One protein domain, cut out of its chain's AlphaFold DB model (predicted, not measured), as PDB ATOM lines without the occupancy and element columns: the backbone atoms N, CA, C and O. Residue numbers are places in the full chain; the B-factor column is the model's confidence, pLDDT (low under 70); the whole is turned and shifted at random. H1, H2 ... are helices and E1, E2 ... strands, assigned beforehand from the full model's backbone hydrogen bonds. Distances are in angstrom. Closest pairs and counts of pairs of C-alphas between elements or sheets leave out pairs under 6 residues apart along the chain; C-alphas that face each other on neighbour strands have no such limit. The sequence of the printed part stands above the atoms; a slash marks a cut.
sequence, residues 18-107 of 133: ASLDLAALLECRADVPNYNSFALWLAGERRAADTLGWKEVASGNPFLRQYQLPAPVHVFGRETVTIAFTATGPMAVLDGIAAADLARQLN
ATOM      1  N   ALA A  18      17.476  54.016   2.883       88.50
ATOM      2  CA  ALA A  18      16.045  53.781   2.711       88.50
ATOM      3  C   ALA A  18      15.671  52.293   2.833       88.50
ATOM      4  O   ALA A  18      14.515  51.975   3.104       88.50
ATOM      5  N   SER A  19      16.642  51.387   2.686       89.06
ATOM      6  CA  SER A  19      16.455  49.942   2.863       89.06
ATOM      7  C   SER A  19      16.541  49.480   4.326       89.06
ATOM      8  O   SER A  19      16.414  48.288   4.613       89.06
ATOM      9  N   LEU A  20      16.771  50.403   5.269       91.06
ATOM     10  CA  LEU A  20      16.958  50.088   6.682       91.06
ATOM     11  C   LEU A  20      15.681  49.536   7.336       91.06
ATOM     12  O   LEU A  20      14.778  50.284   7.702       91.06
ATOM     13  N   ASP A  21      15.674  48.232   7.613       93.25
ATOM     14  CA  ASP A  21      14.801  47.619   8.620       93.25
ATOM     15  C   ASP A  21      15.563  47.491   9.951       93.25
ATOM     16  O   ASP A  21      16.257  46.505  10.226       93.25
ATOM     17  N   LEU A  22      15.451  48.527  10.790       93.50
ATOM     18  CA  LEU A  22      16.113  48.569  12.095       93.50
ATOM     19  C   LEU A  22      15.640  47.435  13.018       93.50
ATOM     20  O   LEU A  22      16.449  46.877  13.759       93.50
ATOM     21  N   ALA A  23      14.356  47.069  12.965       94.69
ATOM     22  CA  ALA A  23      13.827  45.987  13.786       94.69
ATOM     23  C   ALA A  23      14.427  44.640  13.363       94.69
ATOM     24  O   ALA A  23      14.838  43.866  14.221       94.69
ATOM     25  N   ALA A  24      14.570  44.377  12.060       94.19
ATOM     26  CA  ALA A  24      15.212  43.150  11.587       94.19
ATOM     27  C   ALA A  24      16.685  43.042  12.002       94.19
ATOM     28  O   ALA A  24      17.141  41.948  12.339       94.19
ATOM     29  N   LEU A  25      17.427  44.154  12.006       93.25
ATOM     30  CA  LEU A  25      18.811  44.175  12.489       93.25
ATOM     31  C   LEU A  25      18.895  43.884  13.992       93.25
ATOM     32  O   LEU A  25      19.733  43.095  14.421       93.25
ATOM     33  N   LEU A  26      18.020  44.509  14.783       92.88
ATOM     34  CA  LEU A  26      17.995  44.365  16.239       92.88
ATOM     35  C   LEU A  26      17.491  42.988  16.688       92.88
ATOM     36  O   LEU A  26      17.981  42.458  17.679       92.88
ATOM     37  N   GLU A  27      16.555  42.393  15.949       92.75
ATOM     38  CA  GLU A  27      15.979  41.071  16.228       92.75
ATOM     39  C   GLU A  27      16.753  39.914  15.580       92.75
ATOM     40  O   GLU A  27      16.257  38.788  15.536       92.75
ATOM     41  N   CYS A  28      17.963  40.169  15.068       89.94
ATOM     42  CA  CYS A  28      18.803  39.169  14.400       89.94
ATOM     43  C   CYS A  28      18.101  38.457  13.221       89.94
ATOM     44  O   CYS A  28      18.392  37.296  12.933       89.94
ATOM     45  N   ARG A  29      17.166  39.140  12.544       92.56
ATOM     46  CA  ARG A  29      16.460  38.645  11.347       92.56
ATOM     47  C   ARG A  29      17.158  39.032  10.043       92.56
ATOM     48  O   ARG A  29      16.893  38.418   9.013       92.56
ATOM     49  N   ALA A  30      18.018  40.047  10.074       91.56
ATOM     50  CA  ALA A  30      18.849  40.416   8.936       91.56
ATOM     51  C   ALA A  30      19.913  39.341   8.654       91.56
ATOM     52  O   ALA A  30      20.462  38.735   9.575       91.56
ATOM     53  N   ASP A  31      20.233  39.132   7.377       90.31
ATOM     54  CA  ASP A  31      21.366  38.290   6.999       90.31
ATOM     55  C   ASP A  31      22.716  38.969   7.313       90.31
ATOM     56  O   ASP A  31      22.813  40.175   7.556       90.31
ATOM     57  N   VAL A  32      23.784  38.163   7.330       89.56
ATOM     58  CA  VAL A  32      25.138  38.628   7.668       89.56
ATOM     59  C   VAL A  32      25.622  39.755   6.738       89.56
ATOM     60  O   VAL A  32      26.170  40.733   7.254       89.56
ATOM     61  N   PRO A  33      25.444  39.681   5.402       88.94
ATOM     62  CA  PRO A  33      25.815  40.778   4.512       88.94
ATOM     63  C   PRO A  33      25.094  42.093   4.822       88.94
ATOM     64  O   PRO A  33      25.754  43.125   4.916       88.94
ATOM     65  N   ASN A  34      23.775  42.075   5.024       88.69
ATOM     66  CA  ASN A  34      23.001  43.285   5.302       88.69
ATOM     67  C   ASN A  34      23.372  43.890   6.657       88.69
ATOM     68  O   ASN A  34      23.551  45.105   6.763       88.69
ATOM     69  N   TYR A  35      23.575  43.046   7.673       89.44
ATOM     70  CA  TYR A  35      24.037  43.486   8.987       89.44
ATOM     71  C   TYR A  35      25.400  44.182   8.914       89.44
ATOM     72  O   TYR A  35      25.570  45.293   9.421       89.44
ATOM     73  N   ASN A  36      26.369  43.551   8.247       88.56
ATOM     74  CA  ASN A  36      27.723  44.087   8.134       88.56
ATOM     75  C   ASN A  36      27.772  45.355   7.275       88.56
ATOM     76  O   ASN A  36      28.481  46.291   7.634       88.56
ATOM     77  N   SER A  37      27.009  45.412   6.180       89.12
ATOM     78  CA  SER A  37      26.913  46.607   5.335       89.12
ATOM     79  C   SER A  37      26.384  47.802   6.122       89.12
ATOM     80  O   SER A  37      27.002  48.865   6.095       89.12
ATOM     81  N   PHE A  38      25.310  47.613   6.899       90.44
ATOM     82  CA  PHE A  38      24.790  48.651   7.788       90.44
ATOM     83  C   PHE A  38      25.823  49.070   8.844       90.44
ATOM     84  O   PHE A  38      26.079  50.261   9.028       90.44
ATOM     85  N   ALA A  39      26.441  48.102   9.531       88.56
ATOM     86  CA  ALA A  39      27.385  48.386  10.609       88.56
ATOM     87  C   ALA A  39      28.624  49.153  10.112       88.56
ATOM     88  O   ALA A  39      29.054  50.118  10.745       88.56
ATOM     89  N   LEU A  40      29.177  48.759   8.962       87.31
ATOM     90  CA  LEU A  40      30.318  49.435   8.344       87.31
ATOM     91  C   LEU A  40      29.948  50.825   7.827       87.31
ATOM     92  O   LEU A  40      30.735  51.754   7.993       87.31
ATOM     93  N   TRP A  41      28.761  50.980   7.238       89.25
ATOM     94  CA  TRP A  41      28.275  52.278   6.780       89.25
ATOM     95  C   TRP A  41      28.078  53.253   7.947       89.25
ATOM     96  O   TRP A  41      28.642  54.343   7.921       89.25
ATOM     97  N   LEU A  42      27.388  52.851   9.022       87.81
ATOM     98  CA  LEU A  42      27.172  53.718  10.188       87.81
ATOM     99  C   LEU A  42      28.486  54.088  10.904       87.81
ATOM    100  O   LEU A  42      28.599  55.171  11.480       87.81
ATOM    101  N   ALA A  43      29.477  53.190  10.888       84.38
ATOM    102  CA  ALA A  43      30.795  53.441  11.469       84.38
ATOM    103  C   ALA A  43      31.702  54.310  10.576       84.38
ATOM    104  O   ALA A  43      32.521  55.065  11.100       84.38
ATOM    105  N   GLY A  44      31.595  54.179   9.250       82.88
ATOM    106  CA  GLY A  44      32.480  54.830   8.280       82.88
ATOM    107  C   GLY A  44      31.976  56.174   7.754       82.88
ATOM    108  O   GLY A  44      32.785  57.059   7.476       82.88
ATOM    109  N   GLU A  45      30.661  56.353   7.629       82.19
ATOM    110  CA  GLU A  45      30.056  57.578   7.109       82.19
ATOM    111  C   GLU A  45      29.733  58.548   8.253       82.19
ATOM    112  O   GLU A  45      28.885  58.308   9.115       82.19
ATOM    113  N   ARG A  46      30.409  59.701   8.244       77.94
ATOM    114  CA  ARG A  46      30.342  60.705   9.316       77.94
ATOM    115  C   ARG A  46      28.928  61.249   9.530       77.94
ATOM    116  O   ARG A  46      28.615  61.662  10.641       77.94
ATOM    117  N   ARG A  47      28.099  61.270   8.481       85.88
ATOM    118  CA  ARG A  47      26.712  61.769   8.516       85.88
ATOM    119  C   ARG A  47      25.657  60.663   8.466       85.88
ATOM    120  O   ARG A  47      24.488  60.953   8.216       85.88
ATOM    121  N   ALA A  48      26.031  59.404   8.690       89.12
ATOM    122  CA  ALA A  48      25.088  58.292   8.610       89.12
ATOM    123  C   ALA A  48      23.928  58.448   9.607       89.12
ATOM    124  O   ALA A  48      22.767  58.359   9.222       89.12
ATOM    125  N   ALA A  49      24.235  58.783  10.865       89.62
ATOM    126  CA  ALA A  49      23.219  59.042  11.886       89.62
ATOM    127  C   ALA A  49      22.313  60.231  11.516       89.62
ATOM    128  O   ALA A  49      21.093  60.112  11.598       89.62
ATOM    129  N   ASP A  50      22.890  61.335  11.024       91.06
ATOM    130  CA  ASP A  50      22.127  62.508  10.575       91.06
ATOM    131  C   ASP A  50      21.175  62.157   9.420       91.06
ATOM    132  O   ASP A  50      20.032  62.608   9.393       91.06
ATOM    133  N   THR A  51      21.625  61.307   8.489       92.00
ATOM    134  CA  THR A  51      20.829  60.826   7.344       92.00
ATOM    135  C   THR A  51      19.614  60.018   7.802       92.00
ATOM    136  O   THR A  51      18.561  60.075   7.171       92.00
ATOM    137  N   LEU A  52      19.736  59.306   8.924       92.00
ATOM    138  CA  LEU A  52      18.642  58.564   9.556       92.00
ATOM    139  C   LEU A  52      17.790  59.423  10.508       92.00
ATOM    140  O   LEU A  52      16.847  58.916  11.117       92.00
ATOM    141  N   GLY A  53      18.126  60.706  10.685       93.62
ATOM    142  CA  GLY A  53      17.486  61.582  11.668       93.62
ATOM    143  C   GLY A  53      17.771  61.183  13.121       93.62
ATOM    144  O   GLY A  53      17.006  61.534  14.020       93.62
ATOM    145  N   TRP A  54      18.834  60.416  13.363       94.62
ATOM    146  CA  TRP A  54      19.223  59.948  14.688       94.62
ATOM    147  C   TRP A  54      20.018  61.019  15.420       94.62
ATOM    148  O   TRP A  54      20.995  61.556  14.902       94.62
ATOM    149  N   LYS A  55      19.640  61.289  16.668       94.38
ATOM    150  CA  LYS A  55      20.340  62.250  17.519       94.38
ATOM    151  C   LYS A  55      21.277  61.523  18.469       94.38
ATOM    152  O   LYS A  55      20.808  60.790  19.332       94.38
ATOM    153  N   GLU A  56      22.581  61.747  18.356       91.81
ATOM    154  CA  GLU A  56      23.545  61.194  19.315       91.81
ATOM    155  C   GLU A  56      23.323  61.787  20.721       91.81
ATOM    156  O   GLU A  56      23.120  62.994  20.887       91.81
ATOM    157  N   VAL A  57      23.325  60.924  21.735       92.75
ATOM    158  CA  VAL A  57      23.122  61.257  23.150       92.75
ATOM    159  C   VAL A  57      24.249  60.669  23.997       92.75
ATOM    160  O   VAL A  57      24.894  59.690  23.620       92.75
ATOM    161  N   ALA A  58      24.497  61.264  25.163       89.31
ATOM    162  CA  ALA A  58      25.530  60.783  26.071       89.31
ATOM    163  C   ALA A  58      25.175  59.384  26.610       89.31
ATOM    164  O   ALA A  58      24.167  59.216  27.290       89.31
ATOM    165  N   SER A  59      26.025  58.394  26.327       86.25
ATOM    166  CA  SER A  59      25.853  57.001  26.766       86.25
ATOM    167  C   SER A  59      26.443  56.716  28.154       86.25
ATOM    168  O   SER A  59      26.183  55.671  28.743       86.25
ATOM    169  N   GLY A  60      27.313  57.599  28.659       87.06
ATOM    170  CA  GLY A  60      28.122  57.339  29.857       87.06
ATOM    171  C   GLY A  60      29.186  56.243  29.674       87.06
ATOM    172  O   GLY A  60      29.906  55.938  30.623       87.06
ATOM    173  N   ASN A  61      29.321  55.673  28.470       85.81
ATOM    174  CA  ASN A  61      30.311  54.658  28.127       85.81
ATOM    175  C   ASN A  61      31.070  55.080  26.854       85.81
ATOM    176  O   ASN A  61      30.482  55.082  25.775       85.81
ATOM    177  N   PRO A  62      32.378  55.379  26.933       84.81
ATOM    178  CA  PRO A  62      33.145  55.894  25.796       84.81
ATOM    179  C   PRO A  62      33.289  54.900  24.632       84.81
ATOM    180  O   PRO A  62      33.693  55.295  23.543       84.81
ATOM    181  N   PHE A  63      32.966  53.620  24.837       84.62
ATOM    182  CA  PHE A  63      32.974  52.597  23.789       84.62
ATOM    183  C   PHE A  63      31.628  52.459  23.065       84.62
ATOM    184  O   PHE A  63      31.522  51.669  22.126       84.62
ATOM    185  N   LEU A  64      30.601  53.187  23.511       88.50
ATOM    186  CA  LEU A  64      29.250  53.131  22.971       88.50
ATOM    187  C   LEU A  64      28.831  54.496  22.450       88.50
ATOM    188  O   LEU A  64      28.844  55.485  23.186       88.50
ATOM    189  N   ARG A  65      28.352  54.513  21.210       90.62
ATOM    190  CA  ARG A  65      27.608  55.652  20.676       90.62
ATOM    191  C   ARG A  65      26.136  55.379  20.873       90.62
ATOM    192  O   ARG A  65      25.650  54.349  20.424       90.62
ATOM    193  N   GLN A  66      25.434  56.252  21.571       93.81
ATOM    194  CA  GLN A  66      24.008  56.083  21.808       93.81
ATOM    195  C   GLN A  66      23.244  57.116  21.004       93.81
ATOM    196  O   GLN A  66      23.670  58.261  20.905       93.81
ATOM    197  N   TYR A  67      22.110  56.717  20.446       94.62
ATOM    198  CA  TYR A  67      21.273  57.583  19.641       94.62
ATOM    199  C   TYR A  67      19.827  57.502  20.070       94.62
ATOM    200  O   TYR A  67      19.325  56.435  20.426       94.62
ATOM    201  N   GLN A  68      19.162  58.640  19.960       96.00
ATOM    202  CA  GLN A  68      17.728  58.759  20.048       96.00
ATOM    203  C   GLN A  68      17.133  58.773  18.638       96.00
ATOM    204  O   GLN A  68      17.566  59.537  17.771       96.00
ATOM    205  N   LEU A  69      16.166  57.889  18.420       95.75
ATOM    206  CA  LEU A  69      15.465  57.690  17.162       95.75
ATOM    207  C   LEU A  69      14.383  58.768  16.970       95.75
ATOM    208  O   LEU A  69      13.783  59.213  17.952       95.75
ATOM    209  N   PRO A  70      14.077  59.160  15.719       94.69
ATOM    210  CA  PRO A  70      13.004  60.111  15.421       94.69
ATOM    211  C   PRO A  70      11.602  59.523  15.643       94.69
ATOM    212  O   PRO A  70      10.647  60.272  15.832       94.69
ATOM    213  N   ALA A  71      11.477  58.192  15.630       94.12
ATOM    214  CA  ALA A  71      10.252  57.460  15.919       94.12
ATOM    215  C   ALA A  71      10.574  56.189  16.727       94.12
ATOM    216  O   ALA A  71      11.673  55.645  16.577       94.12
ATOM    217  N   PRO A  72       9.645  55.700  17.568       95.00
ATOM    218  CA  PRO A  72       9.866  54.477  18.325       95.00
ATOM    219  C   PRO A  72       9.973  53.239  17.429       95.00
ATOM    220  O   PRO A  72       9.221  53.082  16.467       95.00
ATOM    221  N   VAL A  73      10.885  52.333  17.777       95.31
ATOM    222  CA  VAL A  73      11.031  51.021  17.141       95.31
ATOM    223  C   VAL A  73      10.492  49.935  18.064       95.31
ATOM    224  O   VAL A  73      10.701  49.970  19.277       95.31
ATOM    225  N   HIS A  74       9.800  48.962  17.477       95.75
ATOM    226  CA  HIS A  74       9.290  47.794  18.181       95.75
ATOM    227  C   HIS A  74      10.246  46.619  17.976       95.75
ATOM    228  O   HIS A  74      10.469  46.199  16.843       95.75
ATOM    229  N   VAL A  75      10.811  46.104  19.065       94.94
ATOM    230  CA  VAL A  75      11.747  44.976  19.064       94.94
ATOM    231  C   VAL A  75      11.475  44.067  20.249       94.94
ATOM    232  O   VAL A  75      11.261  44.534  21.368       94.94
ATOM    233  N   PHE A  76      11.465  42.756  20.022       93.00
ATOM    234  CA  PHE A  76      11.233  41.759  21.074       93.00
ATOM    235  C   PHE A  76       9.932  41.999  21.873       93.00
ATOM    236  O   PHE A  76       9.870  41.749  23.079       93.00
ATOM    237  N   GLY A  77       8.896  42.530  21.212       91.44
ATOM    238  CA  GLY A  77       7.617  42.882  21.840       91.44
ATOM    239  C   GLY A  77       7.667  44.115  22.751       91.44
ATOM    240  O   GLY A  77       6.798  44.275  23.606       91.44
ATOM    241  N   ARG A  78       8.689  44.965  22.609       93.69
ATOM    242  CA  ARG A  78       8.894  46.187  23.395       93.69
ATOM    243  C   ARG A  78       9.153  47.367  22.484       93.69
ATOM    244  O   ARG A  78       9.715  47.212  21.407       93.69
ATOM    245  N   GLU A  79       8.774  48.544  22.948       94.94
ATOM    246  CA  GLU A  79       9.050  49.792  22.255       94.94
ATOM    247  C   GLU A  79      10.297  50.456  22.849       94.94
ATOM    248  O   GLU A  79      10.499  50.449  24.065       94.94
ATOM    249  N   THR A  80      11.138  51.035  21.994       95.88
ATOM    250  CA  THR A  80      12.218  51.924  22.420       95.88
ATOM    251  C   THR A  80      12.453  53.037  21.411       95.88
ATOM    252  O   THR A  80      12.264  52.872  20.209       95.88
ATOM    253  N   VAL A  81      12.907  54.182  21.908       96.19
ATOM    254  CA  VAL A  81      13.391  55.308  21.097       96.19
ATOM    255  C   VAL A  81      14.907  55.444  21.174       96.19
ATOM    256  O   VAL A  81      15.452  56.414  20.661       96.19
ATOM    257  N   THR A  82      15.598  54.506  21.822       95.44
ATOM    258  CA  THR A  82      17.029  54.611  22.098       95.44
ATOM    259  C   THR A  82      17.754  53.363  21.621       95.44
ATOM    260  O   THR A  82      17.407  52.235  21.976       95.44
ATOM    261  N   ILE A  83      18.818  53.571  20.855       94.56
ATOM    262  CA  ILE A  83      19.721  52.507  20.424       94.56
ATOM    263  C   ILE A  83      21.151  52.843  20.823       94.56
ATOM    264  O   ILE A  83      21.553  54.003  20.852       94.56
ATOM    265  N   ALA A  84      21.933  51.815  21.108       92.69
ATOM    266  CA  ALA A  84      23.369  51.917  21.274       92.69
ATOM    267  C   ALA A  84      24.049  51.228  20.096       92.69
ATOM    268  O   ALA A  84      23.625  50.172  19.643       92.69
ATOM    269  N   PHE A  85      25.126  51.812  19.605       89.94
ATOM    270  CA  PHE A  85      25.981  51.217  18.605       89.94
ATOM    271  C   PHE A  85      27.316  50.874  19.245       89.94
ATOM    272  O   PHE A  85      27.994  51.722  19.835       89.94
ATOM    273  N   THR A  86      27.654  49.597  19.147       84.25
ATOM    274  CA  THR A  86      28.906  49.026  19.638       84.25
ATOM    275  C   THR A  86      29.849  48.789  18.460       84.25
ATOM    276  O   THR A  86      29.433  48.861  17.304       84.25
ATOM    277  N   ALA A  87      31.101  48.409  18.723       72.69
ATOM    278  CA  ALA A  87      32.027  48.005  17.660       72.69
ATOM    279  C   ALA A  87      31.503  46.844  16.787       72.69
ATOM    280  O   ALA A  87      31.948  46.687  15.654       72.69
ATOM    281  N   THR A  88      30.574  46.031  17.301       71.75
ATOM    282  CA  THR A  88      30.034  44.864  16.597       71.75
ATOM    283  C   THR A  88      28.649  45.094  16.001       71.75
ATOM    284  O   THR A  88      28.136  44.169  15.391       71.75
ATOM    285  N   GLY A  89      28.051  46.284  16.158       82.94
ATOM    286  CA  GLY A  89      26.760  46.647  15.561       82.94
ATOM    287  C   GLY A  89      25.726  47.225  16.543       82.94
ATOM    288  O   GLY A  89      26.071  47.527  17.698       82.94
ATOM    289  N   PRO A  90      24.477  47.439  16.077       90.25
ATOM    290  CA  PRO A  90      23.423  48.110  16.832       90.25
ATOM    291  C   PRO A  90      22.809  47.213  17.914       90.25
ATOM    292  O   PRO A  90      22.689  46.001  17.756       90.25
ATOM    293  N   MET A  91      22.369  47.839  19.001       91.19
ATOM    294  CA  MET A  91      21.658  47.237  20.122       91.19
ATOM    295  C   MET A  91      20.498  48.140  20.540       91.19
ATOM    296  O   MET A  91      20.634  49.362  20.594       91.19
ATOM    297  N   ALA A  92      19.365  47.535  20.876       93.94
ATOM    298  CA  ALA A  92      18.228  48.243  21.441       93.94
ATOM    299  C   ALA A  92      18.492  48.529  22.922       93.94
ATOM    300  O   ALA A  92      18.881  47.623  23.662       93.94
ATOM    301  N   VAL A  93      18.253  49.760  23.368       93.44
ATOM    302  CA  VAL A  93      18.236  50.075  24.800       93.44
ATOM    303  C   VAL A  93      16.813  49.852  25.292       93.44
ATOM    304  O   VAL A  93      15.895  50.552  24.872       93.44
ATOM    305  N   LEU A  94      16.620  48.831  26.127       93.81
ATOM    306  CA  LEU A  94      15.308  48.419  26.621       93.81
ATOM    307  C   LEU A  94      15.210  48.666  28.123       93.81
ATOM    308  O   LEU A  94      15.887  48.007  28.913       93.81
ATOM    309  N   ASP A  95      14.330  49.584  28.503       90.12
ATOM    310  CA  ASP A  95      14.052  49.887  29.900       90.12
ATOM    311  C   ASP A  95      13.057  48.887  30.509       90.12
ATOM    312  O   ASP A  95      12.231  48.272  29.826       90.12
ATOM    313  N   GLY A  96      13.131  48.707  31.830       90.88
ATOM    314  CA  GLY A  96      12.158  47.904  32.580       90.88
ATOM    315  C   GLY A  96      12.261  46.384  32.394       90.88
ATOM    316  O   GLY A  96      11.360  45.663  32.819       90.88
ATOM    317  N   ILE A  97      13.337  45.873  31.788       92.62
ATOM    318  CA  ILE A  97      13.632  44.434  31.735       92.62
ATOM    319  C   ILE A  97      15.118  44.162  31.979       92.62
ATOM    320  O   ILE A  97      15.992  44.789  31.386       92.62
ATOM    321  N   ALA A  98      15.421  43.189  32.839       90.44
ATOM    322  CA  ALA A  98      16.789  42.717  32.996       90.44
ATOM    323  C   ALA A  98      17.204  41.866  31.785       90.44
ATOM    324  O   ALA A  98      16.435  41.030  31.308       90.44
ATOM    325  N   ALA A  99      18.455  41.999  31.332       87.00
ATOM    326  CA  ALA A  99      18.973  41.242  30.187       87.00
ATOM    327  C   ALA A  99      18.795  39.717  30.338       87.00
ATOM    328  O   ALA A  99      18.467  39.026  29.376       87.00
ATOM    329  N   ALA A 100      18.950  39.192  31.560       88.81
ATOM    330  CA  ALA A 100      18.740  37.775  31.849       88.81
ATOM    331  C   ALA A 100      17.280  37.334  31.662       88.81
ATOM    332  O   ALA A 100      17.030  36.181  31.318       88.81
ATOM    333  N   ASP A 101      16.317  38.219  31.908       91.69
ATOM    334  CA  ASP A 101      14.889  37.923  31.774       91.69
ATOM    335  C   ASP A 101      14.482  37.948  30.304       91.69
ATOM    336  O   ASP A 101      13.792  37.038  29.845       91.69
ATOM    337  N   LEU A 102      14.998  38.925  29.548       91.69
ATOM    338  CA  LEU A 102      14.812  38.992  28.100       91.69
ATOM    339  C   LEU A 102      15.409  37.761  27.411       91.69
ATOM    340  O   LEU A 102      14.744  37.132  26.594       91.69
ATOM    341  N   ALA A 103      16.623  37.352  27.790       90.31
ATOM    342  CA  ALA A 103      17.248  36.148  27.247       90.31
ATOM    343  C   ALA A 103      16.388  34.892  27.476       90.31
ATOM    344  O   ALA A 103      16.245  34.078  26.566       90.31
ATOM    345  N   ARG A 104      15.756  34.754  28.653       90.31
ATOM    346  CA  ARG A 104      14.820  33.650  28.924       90.31
ATOM    347  C   ARG A 104      13.571  33.723  28.049       90.31
ATOM    348  O   ARG A 104      13.164  32.692  27.527       90.31
ATOM    349  N   GLN A 105      12.993  34.910  27.853       92.06
ATOM    350  CA  GLN A 105      11.834  35.099  26.964       92.06
ATOM    351  C   GLN A 105      12.152  34.708  25.516       92.06
ATOM    352  O   GLN A 105      11.333  34.088  24.846       92.06
ATOM    353  N   LEU A 106      13.362  35.028  25.061       90.69
ATOM    354  CA  LEU A 106      13.832  34.744  23.706       90.69
ATOM    355  C   LEU A 106      14.427  33.337  23.543       90.69
ATOM    356  O   LEU A 106      14.895  33.003  22.459       90.69
ATOM    357  N   ASN A 107      14.433  32.512  24.596       90.31
ATOM    358  CA  ASN A 107      15.113  31.211  24.627       90.31
ATOM    359  C   ASN A 107      16.591  31.286  24.191       90.31
ATOM    360  O   ASN A 107      17.136  30.339  23.622       90.31
TER     361      ASN A 107
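Overview. This is residues 18 to 107 of the 133 residues of an uncharacterized protein of Mesorhizobium sp. LNHC232B00 (UniProt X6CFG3). A small antiparallel sheet, folded sharply where its two long strands E2 and E3 bend, makes the core, with H2 packed on one face of it at E4, H1 beside its strands, the short H3 only grazing it near E1, and a fourth helix, H4, set off from it after E4. H1 sits beside the end of E2 and the edge strand E4, H2 packs on E4, and the short H3 lies near E1. The printed part has 90 residues, with named elements in the order H1 H2 H3 E1 E2 E3 E4 H4, and the class is mixed, helices and strands. The sheet runs E1 E2 E3 E4. The whole is compact, with a radius of gyration of the C-alphas of 12.9 A, and rounded, spanning 36 by 30 by 24 A.

Arrangement. H1, residues 22 to 26, and H2, residues 32 to 44, are close but not clearly touching; their closest C-alphas, of Leu 25 and Tyr 35, are 6.3 A apart. H2 and H3, residues 48 to 51, only just touch, with 3 pairs of C-alphas within 8 A, and only at the corner; the closest are Leu 42 and Ala 48, 5.3 A. E1, residues 55 to 57, E2, residues 65 to 75, E3, residues 78 to 86, and E4, residues 89 to 92, form a meander, each strand the antiparallel neighbour of the one before. N 55 and O 68 of E1 and E2 are 2.9 A apart, N 67 and O 83 of E2 and E3 2.8 A, and N 91 and O 84 of E3 and E4 2.7 A, each within hydrogen-bond range. E2 bends by 107 degrees at residue 71 and E3 by 81 degrees at residue 81. H1 is on the sheet, only just at the sheet's level with a height of 4.0 A; the closest C-alphas of H1 and E2 are Ala 23 and Val 75, 5.8 A. H2 and the sheet make two layers, a helix on one face of a sheet; the closest C-alphas of H2 and E4 are Ala 39 and Gly 89, 5.3 A. H3 only grazes the sheet, with residues 49 to 50. H4, residues 99 to 105, is not on the sheet and is apart from H1, H2 and H3. In H1, H2 and H4 every O i to N i+4 pair is within hydrogen-bond range; H3 is too short for one.

Along the chain. H1 begins at C-alpha 22 (16.113, 48.569, 12.095) and is 6.2 A long. H2 measures 17.8 A, H3 5.1 A, E1 6.4 A, E2 19.2 A, E3 20.6 A and E4 10.5 A. H4, 10.0 A, ends at C-alpha 105 (11.834, 35.099, 26.964).

Size, cuts and confidence. The C-alphas farthest apart, of Arg 46 and Arg 104, are 36.8 A apart. The printed part has no cut and no long link. The mean pLDDT of the printed part is 90.4, and no printed residue is under 70.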